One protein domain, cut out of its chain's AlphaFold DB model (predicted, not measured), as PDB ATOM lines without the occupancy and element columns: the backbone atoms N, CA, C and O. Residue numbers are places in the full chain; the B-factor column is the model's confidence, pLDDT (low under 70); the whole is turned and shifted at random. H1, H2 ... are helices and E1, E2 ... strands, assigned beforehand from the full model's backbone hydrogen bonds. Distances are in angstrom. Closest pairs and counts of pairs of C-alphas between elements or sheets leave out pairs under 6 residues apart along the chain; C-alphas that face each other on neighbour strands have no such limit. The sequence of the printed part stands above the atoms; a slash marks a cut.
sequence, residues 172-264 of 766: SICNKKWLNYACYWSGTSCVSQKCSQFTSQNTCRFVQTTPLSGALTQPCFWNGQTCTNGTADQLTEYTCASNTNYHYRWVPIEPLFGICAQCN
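AT A GLANCE: This is residues 172 to 264 of the 766 residues of an uncharacterized protein of Paramecium tetraurelia (UniProt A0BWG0). Little regular structure: loops join three small strand units in an elongated row, with hairpin E1-E2 at one end, sheet E3-E4-E5 in the middle, and hairpin E6-E7 with short H1 packed on it at the other end. The printed part has 93 residues, 35 in named elements, mostly strand, ordered E1 E2 E3 E4 E5 H1 E6 E7. The antiparallel sheet E3-E4-E5 is a meander, each strand neighbouring the one before. It is compact, radius of gyration of the C-alphas 13.7 A, spanning 48 by 30 by 17 A.

HOW THE PARTS SIT: Look first at hairpin E1, residues 183 to 185, and E2, residues 190 to 192: N 184 and O 191 are within hydrogen-bond range, 2.8 A. Next, E4, residues 217 to 222, pairs with E3, residues 206 to 208, N 207 to O 218 at 2.9 A, and with E5, residues 227 to 229, N 221 to O 228 at 2.9 A. H1, residues 237 to 240, is too short for an O i to N i+4 pair; its one O i to N i+3 pair is not within range. The closest C-alphas of H1 and E6, residues 248 to 254, are Glu 237 and Trp 250, 5.1 A. E7, residues 257 to 262, is antiparallel to E6, N 251 to O 259 at 2.8 A.

IN THESE COORDINATES: Find C-alpha 183 at (32.803, -43.024, 16.922), where E1 begins. E4 measures 16.0 A, E6 18.2 A; E7, 16.6 A, ends at C-alpha 262 (19.001, -33.477, 34.092).

THE WHOLE: The farthest C-alphas, Thr 188 and Glu 254, are 48.7 A apart. The printed part has no cut; link E2 to E3 is long. pLDDT is under 70 at residues 211 to 215, 252 to 254, 256 and 263 to 264.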
ATOM      1  N   SER A 172      33.721 -47.326   6.344       88.38
ATOM      2  CA  SER A 172      32.337 -47.216   5.866       88.38
ATOM      3  C   SER A 172      31.297 -47.430   6.965       88.38
ATOM      4  O   SER A 172      30.190 -46.903   6.872       88.38
ATOM      5  N   ILE A 173      31.656 -48.188   8.001       82.94
ATOM      6  CA  ILE A 173      30.804 -48.462   9.155       82.94
ATOM      7  C   ILE A 173      31.031 -47.400  10.217       82.94
ATOM      8  O   ILE A 173      30.057 -46.819  10.680       82.94
ATOM      9  N   CYS A 174      32.291 -47.083  10.534       89.88
ATOM     10  CA  CYS A 174      32.637 -46.042  11.503       89.88
ATOM     11  C   CYS A 174      32.003 -44.678  11.165       89.88
ATOM     12  O   CYS A 174      31.591 -43.951  12.063       89.88
ATOM     13  N   ASN A 175      31.865 -44.366   9.871       88.12
ATOM     14  CA  ASN A 175      31.274 -43.123   9.365       88.12
ATOM     15  C   ASN A 175      29.743 -43.187   9.162       88.12
ATOM     16  O   ASN A 175      29.159 -42.275   8.563       88.12
ATOM     17  N   LYS A 176      29.057 -44.253   9.600       85.88
ATOM     18  CA  LYS A 176      27.588 -44.312   9.538       85.88
ATOM     19  C   LYS A 176      26.996 -43.215  10.424       85.88
ATOM     20  O   LYS A 176      27.418 -43.012  11.554       85.88
ATOM     21  N   LYS A 177      25.939 -42.553   9.936       80.62
ATOM     22  CA  LYS A 177      25.327 -41.379  10.589       80.62
ATOM     23  C   LYS A 177      24.954 -41.603  12.059       80.62
ATOM     24  O   LYS A 177      25.055 -40.679  12.859       80.62
ATOM     25  N   TRP A 178      24.517 -42.809  12.401       73.69
ATOM     26  CA  TRP A 178      24.123 -43.169  13.759       73.69
ATOM     27  C   TRP A 178      25.330 -43.346  14.712       73.69
ATOM     28  O   TRP A 178      25.151 -43.220  15.918       73.69
ATOM     29  N   LEU A 179      26.562 -43.509  14.197       84.12
ATOM     30  CA  LEU A 179      27.814 -43.472  14.973       84.12
ATOM     31  C   LEU A 179      28.421 -42.089  15.140       84.12
ATOM     32  O   LEU A 179      29.334 -41.951  15.944       84.12
ATOM     33  N   ASN A 180      27.949 -41.061  14.435       86.75
ATOM     34  CA  ASN A 180      28.651 -39.772  14.376       86.75
ATOM     35  C   ASN A 180      28.824 -39.067  15.738       86.75
ATOM     36  O   ASN A 180      29.635 -38.148  15.849       86.75
ATOM     37  N   TYR A 181      28.067 -39.473  16.761       87.62
ATOM     38  CA  TYR A 181      28.192 -38.976  18.138       87.62
ATOM     39  C   TYR A 181      28.942 -39.935  19.071       87.62
ATOM     40  O   TYR A 181      29.153 -39.631  20.237       87.62
ATOM     41  N   ALA A 182      29.351 -41.093  18.579       89.06
ATOM     42  CA  ALA A 182      29.976 -42.168  19.333       89.06
ATOM     43  C   ALA A 182      31.406 -42.425  18.862       89.06
ATOM     44  O   ALA A 182      32.346 -42.430  19.657       89.06
ATOM     45  N   CYS A 183      31.568 -42.607  17.554       93.06
ATOM     46  CA  CYS A 183      32.803 -43.024  16.922       93.06
ATOM     47  C   CYS A 183      33.169 -42.114  15.747       93.06
ATOM     48  O   CYS A 183      32.317 -41.466  15.142       93.06
ATOM     49  N   TYR A 184      34.458 -42.091  15.421       93.75
ATOM     50  CA  TYR A 184      35.012 -41.360  14.291       93.75
ATOM     51  C   TYR A 184      36.200 -42.094  13.688       93.75
ATOM     52  O   TYR A 184      37.036 -42.655  14.401       93.75
ATOM     53  N   TRP A 185      36.292 -42.077  12.360       95.50
ATOM     54  CA  TRP A 185      37.404 -42.682  11.647       95.50
ATOM     55  C   TRP A 185      38.614 -41.744  11.623       95.50
ATOM     56  O   TRP A 185      38.594 -40.699  10.982       95.50
ATOM     57  N   SER A 186      39.700 -42.144  12.284       95.25
ATOM     58  CA  SER A 186      40.952 -41.371  12.356       95.25
ATOM     59  C   SER A 186      41.792 -41.385  11.070       95.25
ATOM     60  O   SER A 186      42.858 -40.776  11.029       95.25
ATOM     61  N   GLY A 187      41.350 -42.106  10.036       95.00
ATOM     62  CA  GLY A 187      42.119 -42.413   8.826       95.00
ATOM     63  C   GLY A 187      42.731 -43.816   8.849       95.00
ATOM     64  O   GLY A 187      42.829 -44.452   7.804       95.00
ATOM     65  N   THR A 188      43.076 -44.334  10.032       94.81
ATOM     66  CA  THR A 188      43.657 -45.683  10.195       94.81
ATOM     67  C   THR A 188      42.806 -46.623  11.039       94.81
ATOM     68  O   THR A 188      42.910 -47.839  10.903       94.81
ATOM     69  N   SER A 189      41.997 -46.078  11.944       94.62
ATOM     70  CA  SER A 189      41.155 -46.857  12.850       94.62
ATOM     71  C   SER A 189      39.947 -46.054  13.312       94.62
ATOM     72  O   SER A 189      39.961 -44.818  13.323       94.62
ATOM     73  N   CYS A 190      38.903 -46.762  13.728       94.12
ATOM     74  CA  CYS A 190      37.740 -46.156  14.349       94.12
ATOM     75  C   CYS A 190      38.042 -45.873  15.830       94.12
ATOM     76  O   CYS A 190      38.442 -46.762  16.579       94.12
ATOM     77  N   VAL A 191      37.902 -44.622  16.257       94.69
ATOM     78  CA  VAL A 191      38.202 -44.159  17.621       94.69
ATOM     79  C   VAL A 191      36.978 -43.489  18.236       94.69
ATOM     80  O   VAL A 191      36.061 -43.102  17.518       94.69
ATOM     81  N   SER A 192      36.946 -43.353  19.562       92.94
ATOM     82  CA  SER A 192      35.859 -42.645  20.246       92.94
ATOM     83  C   SER A 192      35.807 -41.176  19.829       92.94
ATOM     84  O   SER A 192      36.839 -40.499  19.800       92.94
ATOM     85  N   GLN A 193      34.600 -40.692  19.546       94.31
ATOM     86  CA  GLN A 193      34.342 -39.312  19.159       94.31
ATOM     87  C   GLN A 193      34.565 -38.361  20.346       94.31
ATOM     88  O   GLN A 193      34.176 -38.638  21.482       94.31
ATOM     89  N   LYS A 194      35.175 -37.210  20.079       95.19
ATOM     90  CA  LYS A 194      35.398 -36.094  21.007       95.19
ATOM     91  C   LYS A 194      34.680 -34.859  20.487       95.19
ATOM     92  O   LYS A 194      34.594 -34.664  19.277       95.19
ATOM     93  N   CYS A 195      34.244 -33.970  21.382       95.94
ATOM     94  CA  CYS A 195      33.586 -32.732  20.964       95.94
ATOM     95  C   CYS A 195      34.447 -31.924  19.977       95.94
ATOM     96  O   CYS A 195      33.928 -31.446  18.977       95.94
ATOM     97  N   SER A 196      35.771 -31.881  20.174       96.38
ATOM     98  CA  SER A 196      36.720 -31.181  19.291       96.38
ATOM     99  C   SER A 196      36.771 -31.679  17.846       96.38
ATOM    100  O   SER A 196      37.360 -31.008  17.003       96.38
ATOM    101  N   GLN A 197      36.174 -32.831  17.542       95.44
ATOM    102  CA  GLN A 197      36.123 -33.383  16.189       95.44
ATOM    103  C   GLN A 197      34.922 -32.871  15.383       95.44
ATOM    104  O   GLN A 197      34.893 -33.037  14.164       95.44
ATOM    105  N   PHE A 198      33.949 -32.205  16.013       94.75
ATOM    106  CA  PHE A 198      32.873 -31.539  15.284       94.75
ATOM    107  C   PHE A 198      33.345 -30.191  14.735       94.75
ATOM    108  O   PHE A 198      33.747 -29.296  15.477       94.75
ATOM    109  N   THR A 199      33.236 -30.028  13.418       94.69
ATOM    110  CA  THR A 199      33.713 -28.845  12.685       94.69
ATOM    111  C   THR A 199      32.623 -27.812  12.402       94.69
ATOM    112  O   THR A 199      32.904 -26.776  11.805       94.69
ATOM    113  N   SER A 200      31.377 -28.068  12.812       94.81
ATOM    114  CA  SER A 200      30.260 -27.144  12.605       94.81
ATOM    115  C   SER A 200      29.359 -27.034  13.831       94.81
ATOM    116  O   SER A 200      29.174 -28.007  14.570       94.81
ATOM    117  N   GLN A 201      28.725 -25.869  13.995       92.81
ATOM    118  CA  GLN A 201      27.745 -25.611  15.051       92.81
ATOM    119  C   GLN A 201      26.588 -26.623  15.031       92.81
ATOM    120  O   GLN A 201      26.201 -27.134  16.074       92.81
ATOM    121  N   ASN A 202      26.079 -26.982  13.846       89.94
ATOM    122  CA  ASN A 202      24.931 -27.888  13.705       89.94
ATOM    123  C   ASN A 202      25.226 -29.328  14.155       89.94
ATOM    124  O   ASN A 202      24.313 -30.048  14.578       89.94
ATOM    125  N   THR A 203      26.488 -29.749  14.045       92.12
ATOM    126  CA  THR A 203      26.968 -31.077  14.460       92.12
ATOM    127  C   THR A 203      27.515 -31.093  15.885       92.12
ATOM    128  O   THR A 203      27.639 -32.164  16.467       92.12
ATOM    129  N   CYS A 204      27.834 -29.928  16.458       94.44
ATOM    130  CA  CYS A 204      28.361 -29.791  17.811       94.44
ATOM    131  C   CYS A 204      27.253 -29.985  18.854       94.44
ATOM    132  O   CYS A 204      26.692 -29.020  19.376       94.44
ATOM    133  N   ARG A 205      26.904 -31.251  19.107       92.75
ATOM    134  CA  ARG A 205      25.797 -31.617  19.996       92.75
ATOM    135  C   ARG A 205      26.270 -32.320  21.254       92.75
ATOM    136  O   ARG A 205      26.289 -31.717  22.314       92.75
ATOM    137  N   PHE A 206      26.677 -33.575  21.135       92.38
ATOM    138  CA  PHE A 206      27.178 -34.384  22.242       92.38
ATOM    139  C   PHE A 206      28.147 -35.439  21.728       92.38
ATOM    140  O   PHE A 206      28.186 -35.723  20.529       92.38
ATOM    141  N   VAL A 207      28.885 -36.055  22.646       91.75
ATOM    142  CA  VAL A 207      29.554 -37.333  22.402       91.75
ATOM    143  C   VAL A 207      29.128 -38.372  23.429       91.75
ATOM    144  O   VAL A 207      28.880 -38.047  24.588       91.75
ATOM    145  N   GLN A 208      29.034 -39.632  23.021       85.44
ATOM    146  CA  GLN A 208      28.826 -40.752  23.931       85.44
ATOM    147  C   GLN A 208      30.173 -41.133  24.547       85.44
ATOM    148  O   GLN A 208      31.078 -41.593  23.852       85.44
ATOM    149  N   THR A 209      30.327 -40.939  25.857       76.00
ATOM    150  CA  THR A 209      31.589 -41.255  26.558       76.00
ATOM    151  C   THR A 209      31.816 -42.758  26.671       76.00
ATOM    152  O   THR A 209      32.945 -43.210  26.834       76.00
ATOM    153  N   THR A 210      30.739 -43.532  26.553       71.00
ATOM    154  CA  THR A 210      30.735 -44.984  26.392       71.00
ATOM    155  C   THR A 210      30.119 -45.294  25.023       71.00
ATOM    156  O   THR A 210      28.903 -45.486  24.938       71.00
ATOM    157  N   PRO A 211      30.932 -45.272  23.945       59.03
ATOM    158  CA  PRO A 211      30.488 -45.002  22.577       59.03
ATOM    159  C   PRO A 211      29.388 -45.899  22.022       59.03
ATOM    160  O   PRO A 211      28.783 -45.544  21.033       59.03
ATOM    161  N   LEU A 212      29.136 -47.070  22.601       66.69
ATOM    162  CA  LEU A 212      28.176 -48.022  22.046       66.69
ATOM    163  C   LEU A 212      27.146 -48.509  23.068       66.69
ATOM    164  O   LEU A 212      26.228 -49.232  22.700       66.69
ATOM    165  N   SER A 213      27.250 -48.081  24.332       59.06
ATOM    166  CA  SER A 213      26.234 -48.365  25.353       59.06
ATOM    167  C   SER A 213      25.210 -47.237  25.509       59.06
ATOM    168  O   SER A 213      24.156 -47.428  26.109       59.06
ATOM    169  N   GLY A 214      25.513 -46.030  25.014       58.88
ATOM    170  CA  GLY A 214      24.624 -44.865  25.118       58.88
ATOM    171  C   GLY A 214      24.336 -44.392  26.552       58.88
ATOM    172  O   GLY A 214      23.583 -43.443  26.736       58.88
ATOM    173  N   ALA A 215      24.937 -45.023  27.566       58.56
ATOM    174  CA  ALA A 215      24.595 -44.818  28.971       58.56
ATOM    175  C   ALA A 215      25.084 -43.481  29.546       58.56
ATOM    176  O   ALA A 215      24.588 -43.050  30.586       58.56
ATOM    177  N   LEU A 216      26.082 -42.853  28.916       70.06
ATOM    178  CA  LEU A 216      26.671 -41.595  29.360       70.06
ATOM    179  C   LEU A 216      26.976 -40.698  28.157       70.06
ATOM    180  O   LEU A 216      27.585 -41.125  27.172       70.06
ATOM    181  N   THR A 217      26.551 -39.440  28.257       80.12
ATOM    182  CA  THR A 217      26.792 -38.411  27.246       80.12
ATOM    183  C   THR A 217      27.589 -37.263  27.841       80.12
ATOM    184  O   THR A 217      27.326 -36.807  28.951       80.12
ATOM    185  N   GLN A 218      28.578 -36.798  27.087       89.94
ATOM    186  CA  GLN A 218      29.276 -35.548  27.326       89.94
ATOM    187  C   GLN A 218      28.655 -34.510  26.388       89.94
ATOM    188  O   GLN A 218      28.800 -34.643  25.165       89.94
ATOM    189  N   PRO A 219      27.966 -33.486  26.918       91.12
ATOM    190  CA  PRO A 219      27.459 -32.409  26.091       91.12
ATOM    191  C   PRO A 219      28.609 -31.707  25.380       91.12
ATOM    192  O   PRO A 219      29.713 -31.592  25.925       91.12
ATOM    193  N   CYS A 220      28.349 -31.221  24.174       94.31
ATOM    194  CA  CYS A 220      29.278 -30.389  23.433       94.31
ATOM    195  C   CYS A 220      28.716 -28.975  23.272       94.31
ATOM    196  O   CYS A 220      27.506 -28.772  23.139       94.31
ATOM    197  N   PHE A 221      29.617 -27.998  23.271       93.56
ATOM    198  CA  PHE A 221      29.298 -26.582  23.154       93.56
ATOM    199  C   PHE A 221      30.102 -25.948  22.018       93.56
ATOM    200  O   PHE A 221      31.315 -26.138  21.915       93.56
ATOM    201  N   TRP A 222      29.424 -25.197  21.152       94.25
ATOM    202  CA  TRP A 222      30.066 -24.459  20.068       94.25
ATOM    203  C   TRP A 222      30.440 -23.060  20.552       94.25
ATOM    204  O   TRP A 222      29.570 -22.209  20.719       94.25
ATOM    205  N   ASN A 223      31.733 -22.791  20.724       92.94
ATOM    206  CA  ASN A 223      32.215 -21.508  21.253       92.94
ATOM    207  C   ASN A 223      32.322 -20.385  20.194       92.94
ATOM    208  O   ASN A 223      32.962 -19.365  20.434       92.94
ATOM    209  N   GLY A 224      31.744 -20.587  19.007       94.00
ATOM    210  CA  GLY A 224      31.839 -19.681  17.859       94.00
ATOM    211  C   GLY A 224      32.940 -20.046  16.857       94.00
ATOM    212  O   GLY A 224      32.828 -19.668  15.694       94.00
ATOM    213  N   GLN A 225      33.952 -20.820  17.262       94.88
ATOM    214  CA  GLN A 225      35.055 -21.250  16.387       94.88
ATOM    215  C   GLN A 225      35.212 -22.770  16.329       94.88
ATOM    216  O   GLN A 225      35.429 -23.337  15.261       94.88
ATOM    217  N   THR A 226      35.118 -23.426  17.480       96.12
ATOM    218  CA  THR A 226      35.362 -24.857  17.640       96.12
ATOM    219  C   THR A 226      34.325 -25.465  18.565       96.12
ATOM    220  O   THR A 226      33.805 -24.804  19.467       96.12
ATOM    221  N   CYS A 227      34.070 -26.751  18.384       96.56
ATOM    222  CA  CYS A 227      33.264 -27.506  19.318       96.56
ATOM    223  C   CYS A 227      34.128 -27.972  20.499       96.56
ATOM    224  O   CYS A 227      35.163 -28.604  20.307       96.56
ATOM    225  N   THR A 228      33.735 -27.659  21.728       95.62
ATOM    226  CA  THR A 228      34.445 -28.070  22.949       95.62
ATOM    227  C   THR A 228      33.532 -28.902  23.837       95.62
ATOM    228  O   THR A 228      32.324 -28.971  23.605       95.62
ATOM    229  N   ASN A 229      34.099 -29.550  24.857       94.19
ATOM    230  CA  ASN A 229      33.276 -30.153  25.901       94.19
ATOM    231  C   ASN A 229      32.431 -29.047  26.536       94.19
ATOM    232  O   ASN A 229      32.974 -28.033  26.975       94.19
ATOM    233  N   GLY A 230      31.119 -29.236  26.501       88.44
ATOM    234  CA  GLY A 230      30.146 -28.347  27.103       88.44
ATOM    235  C   GLY A 230      29.762 -28.826  28.494       88.44
ATOM    236  O   GLY A 230      29.748 -30.025  28.778       88.44
ATOM    237  N   THR A 231      29.416 -27.891  29.358       86.00
ATOM    238  CA  THR A 231      28.720 -28.167  30.615       86.00
ATOM    239  C   THR A 231      27.236 -27.825  30.450       86.00
ATOM    240  O   THR A 231      26.867 -27.108  29.516       86.00
ATOM    241  N   ALA A 232      26.343 -28.375  31.281       81.31
ATOM    242  CA  ALA A 232      24.906 -28.166  31.062       81.31
ATOM    243  C   ALA A 232      24.504 -26.684  31.227       81.31
ATOM    244  O   ALA A 232      23.605 -26.209  30.539       81.31
ATOM    245  N   ASP A 233      25.220 -25.922  32.055       79.06
ATOM    246  CA  ASP A 233      25.067 -24.468  32.226       79.06
ATOM    247  C   ASP A 233      25.421 -23.646  30.975       79.06
ATOM    248  O   ASP A 233      25.016 -22.492  30.871       79.06
ATOM    249  N   GLN A 234      26.122 -24.229  29.999       86.75
ATOM    250  CA  GLN A 234      26.434 -23.577  28.719       86.75
ATOM    251  C   GLN A 234      25.383 -23.844  27.634       86.75
ATOM    252  O   GLN A 234      25.470 -23.295  26.532       86.75
ATOM    253  N   LEU A 235      24.415 -24.720  27.904       86.75
ATOM    254  CA  LEU A 235      23.358 -25.056  26.958       86.75
ATOM    255  C   LEU A 235      22.195 -24.069  27.085       86.75
ATOM    256  O   LEU A 235      21.977 -23.471  28.130       86.75
ATOM    257  N   THR A 236      21.444 -23.899  26.004       86.31
ATOM    258  CA  THR A 236      20.281 -23.010  25.906       86.31
ATOM    259  C   THR A 236      19.002 -23.836  25.827       86.31
ATOM    260  O   THR A 236      19.062 -25.055  25.677       86.31
ATOM    261  N   GLU A 237      17.837 -23.189  25.788       83.56
ATOM    262  CA  GLU A 237      16.550 -23.864  25.552       83.56
ATOM    263  C   GLU A 237      16.584 -24.833  24.366       83.56
ATOM    264  O   GLU A 237      16.249 -26.009  24.490       83.56
ATOM    265  N   TYR A 238      17.090 -24.352  23.230       83.94
ATOM    266  CA  TYR A 238      17.148 -25.125  21.989       83.94
ATOM    267  C   TYR A 238      18.197 -26.245  21.982       83.94
ATOM    268  O   TYR A 238      18.032 -27.243  21.274       83.94
ATOM    269  N   THR A 239      19.290 -26.094  22.737       88.50
ATOM    270  CA  THR A 239      20.392 -27.063  22.731       88.50
ATOM    271  C   THR A 239      20.331 -28.018  23.907       88.50
ATOM    272  O   THR A 239      20.870 -29.105  23.803       88.50
ATOM    273  N   CYS A 240      19.631 -27.703  24.994       83.81
ATOM    274  CA  CYS A 240      19.677 -28.512  26.203       83.81
ATOM    275  C   CYS A 240      19.258 -29.974  25.976       83.81
ATOM    276  O   CYS A 240      20.026 -30.884  26.266       83.81
ATOM    277  N   ALA A 241      18.083 -30.224  25.397       80.75
ATOM    278  CA  ALA A 241      17.653 -31.596  25.129       80.75
ATOM    279  C   ALA A 241      18.489 -32.256  24.022       80.75
ATOM    280  O   ALA A 241      18.964 -33.381  24.160       80.75
ATOM    281  N   SER A 242      18.725 -31.543  22.922       82.44
ATOM    282  CA  SER A 242      19.377 -32.107  21.736       82.44
ATOM    283  C   SER A 242      20.883 -32.359  21.920       82.44
ATOM    284  O   SER A 242      21.391 -33.367  21.427       82.44
ATOM    285  N   ASN A 243      21.586 -31.505  22.667       87.38
ATOM    286  CA  ASN A 243      23.016 -31.611  22.993       87.38
ATOM    287  C   ASN A 243      23.289 -32.479  24.225       87.38
ATOM    288  O   ASN A 243      24.431 -32.598  24.653       87.38
ATOM    289  N   THR A 244      22.267 -33.098  24.804       83.50
ATOM    290  CA  THR A 244      22.436 -34.059  25.900       83.50
ATOM    291  C   THR A 244      21.793 -35.400  25.597       83.50
ATOM    292  O   THR A 244      21.590 -36.199  26.503       83.50
ATOM    293  N   ASN A 245      21.445 -35.654  24.330       81.31
ATOM    294  CA  ASN A 245      20.717 -36.853  23.919       81.31
ATOM    295  C   ASN A 245      19.452 -37.091  24.773       81.31
ATOM    296  O   ASN A 245      19.159 -38.215  25.170       81.31
ATOM    297  N   TYR A 246      18.735 -36.009  25.091       76.25
ATOM    298  CA  TYR A 246      17.525 -35.976  25.918       76.25
ATOM    299  C   TYR A 246      17.712 -36.418  27.379       76.25
ATOM    300  O   TYR A 246      16.727 -36.611  28.095       76.25
ATOM    301  N   HIS A 247      18.955 -36.523  27.862       73.31
ATOM    302  CA  HIS A 247      19.234 -36.742  29.283       73.31
ATOM    303  C   HIS A 247      19.019 -35.485  30.129       73.31
ATOM    304  O   HIS A 247      18.934 -35.596  31.352       73.31
ATOM    305  N   TYR A 248      18.933 -34.310  29.504       78.50
ATOM    306  CA  TYR A 248      18.646 -33.037  30.152       78.50
ATOM    307  C   TYR A 248      17.506 -32.304  29.444       78.50
ATOM    308  O   TYR A 248      17.219 -32.531  28.268       78.50
ATOM    309  N   ARG A 249      16.862 -31.400  30.177       74.12
ATOM    310  CA  ARG A 249      15.771 -30.543  29.722       74.12
ATOM    311  C   ARG A 249      16.017 -29.103  30.124       74.12
ATOM    312  O   ARG A 249      16.630 -28.824  31.155       74.12
ATOM    313  N   TRP A 250      15.499 -28.194  29.312       79.31
ATOM    314  CA  TRP A 250      15.507 -26.787  29.659       79.31
ATOM    315  C   TRP A 250      14.440 -26.494  30.705       79.31
ATOM    316  O   TRP A 250      13.294 -26.926  30.581       79.31
ATOM    317  N   VAL A 251      14.827 -25.754  31.731       71.31
ATOM    318  CA  VAL A 251      13.976 -25.331  32.832       71.31
ATOM    319  C   VAL A 251      13.993 -23.805  32.829       71.31
ATOM    320  O   VAL A 251      14.993 -23.216  33.244       71.31
ATOM    321  N   PRO A 252      12.942 -23.146  32.308       66.25
ATOM    322  CA  PRO A 252      12.891 -21.693  32.265       66.25
ATOM    323  C   PRO A 252      12.782 -21.142  33.693       66.25
ATOM    324  O   PRO A 252      11.934 -21.578  34.477       66.25
ATOM    325  N   ILE A 253      13.659 -20.194  34.013       64.81
ATOM    326  CA  ILE A 253      13.673 -19.441  35.274       64.81
ATOM    327  C   ILE A 253      12.980 -18.092  35.057       64.81
ATOM    328  O   ILE A 253      12.111 -17.688  35.826       64.81
ATOM    329  N   GLU A 254      13.297 -17.438  33.942       69.56
ATOM    330  CA  GLU A 254      12.717 -16.177  33.489       69.56
ATOM    331  C   GLU A 254      12.373 -16.267  31.992       69.56
ATOM    332  O   GLU A 254      12.829 -17.190  31.317       69.56
ATOM    333  N   PRO A 255      11.614 -15.312  31.417       71.12
ATOM    334  CA  PRO A 255      11.242 -15.348  29.998       71.12
ATOM    335  C   PRO A 255      12.417 -15.469  29.014       71.12
ATOM    336  O   PRO A 255      12.204 -15.852  27.869       71.12
ATOM    337  N   LEU A 256      13.638 -15.124  29.440       67.31
ATOM    338  CA  LEU A 256      14.856 -15.163  28.623       67.31
ATOM    339  C   LEU A 256      15.978 -16.023  29.222       67.31
ATOM    340  O   LEU A 256      17.026 -16.168  28.595       67.31
ATOM    341  N   PHE A 257      15.781 -16.590  30.413       70.00
ATOM    342  CA  PHE A 257      16.816 -17.327  31.132       70.00
ATOM    343  C   PHE A 257      16.267 -18.644  31.652       70.00
ATOM    344  O   PHE A 257      15.120 -18.756  32.074       70.00
ATOM    345  N   GLY A 258      17.107 -19.661  31.653       70.62
ATOM    346  CA  GLY A 258      16.772 -20.968  32.178       70.62
ATOM    347  C   GLY A 258      18.033 -21.776  32.375       70.62
ATOM    348  O   GLY A 258      19.141 -21.274  32.184       70.62
ATOM    349  N   ILE A 259      17.852 -23.027  32.762       76.31
ATOM    350  CA  ILE A 259      18.960 -23.957  32.925       76.31
ATOM    351  C   ILE A 259      18.703 -25.263  32.217       76.31
ATOM    352  O   ILE A 259      17.564 -25.689  32.045       76.31
ATOM    353  N   CYS A 260      19.785 -25.942  31.874       79.50
ATOM    354  CA  CYS A 260      19.719 -27.317  31.438       79.50
ATOM    355  C   CYS A 260      19.825 -28.248  32.653       79.50
ATOM    356  O   CYS A 260      20.914 -28.492  33.172       79.50
ATOM    357  N   ALA A 261      18.686 -28.744  33.130       72.50
ATOM    358  CA  ALA A 261      18.605 -29.666  34.260       72.50
ATOM    359  C   ALA A 261      18.480 -31.109  33.765       72.50
ATOM    360  O   ALA A 261      17.830 -31.370  32.757       72.50
ATOM    361  N   GLN A 262      19.079 -32.064  34.466       73.19
ATOM    362  CA  GLN A 262      19.001 -33.477  34.092       73.19
ATOM    363  C   GLN A 262      17.543 -33.979  34.186       73.19
ATOM    364  O   GLN A 262      16.882 -33.761  35.198       73.19
ATOM    365  N   CYS A 263      17.033 -34.632  33.133       60.84
ATOM    366  CA  CYS A 263      15.657 -35.152  33.047       60.84
ATOM    367  C   CYS A 263      15.387 -36.237  34.088       60.84
ATOM    368  O   CYS A 263      14.273 -36.357  34.588       60.84
ATOM    369  N   ASN A 264      16.411 -37.032  34.393       58.53
ATOM    370  CA  ASN A 264      16.314 -38.085  35.381       58.53
ATOM    371  C   ASN A 264      16.814 -37.556  36.729       58.53
ATOM    372  O   ASN A 264      18.021 -37.452  36.958       58.53
TER     373      ASN A 264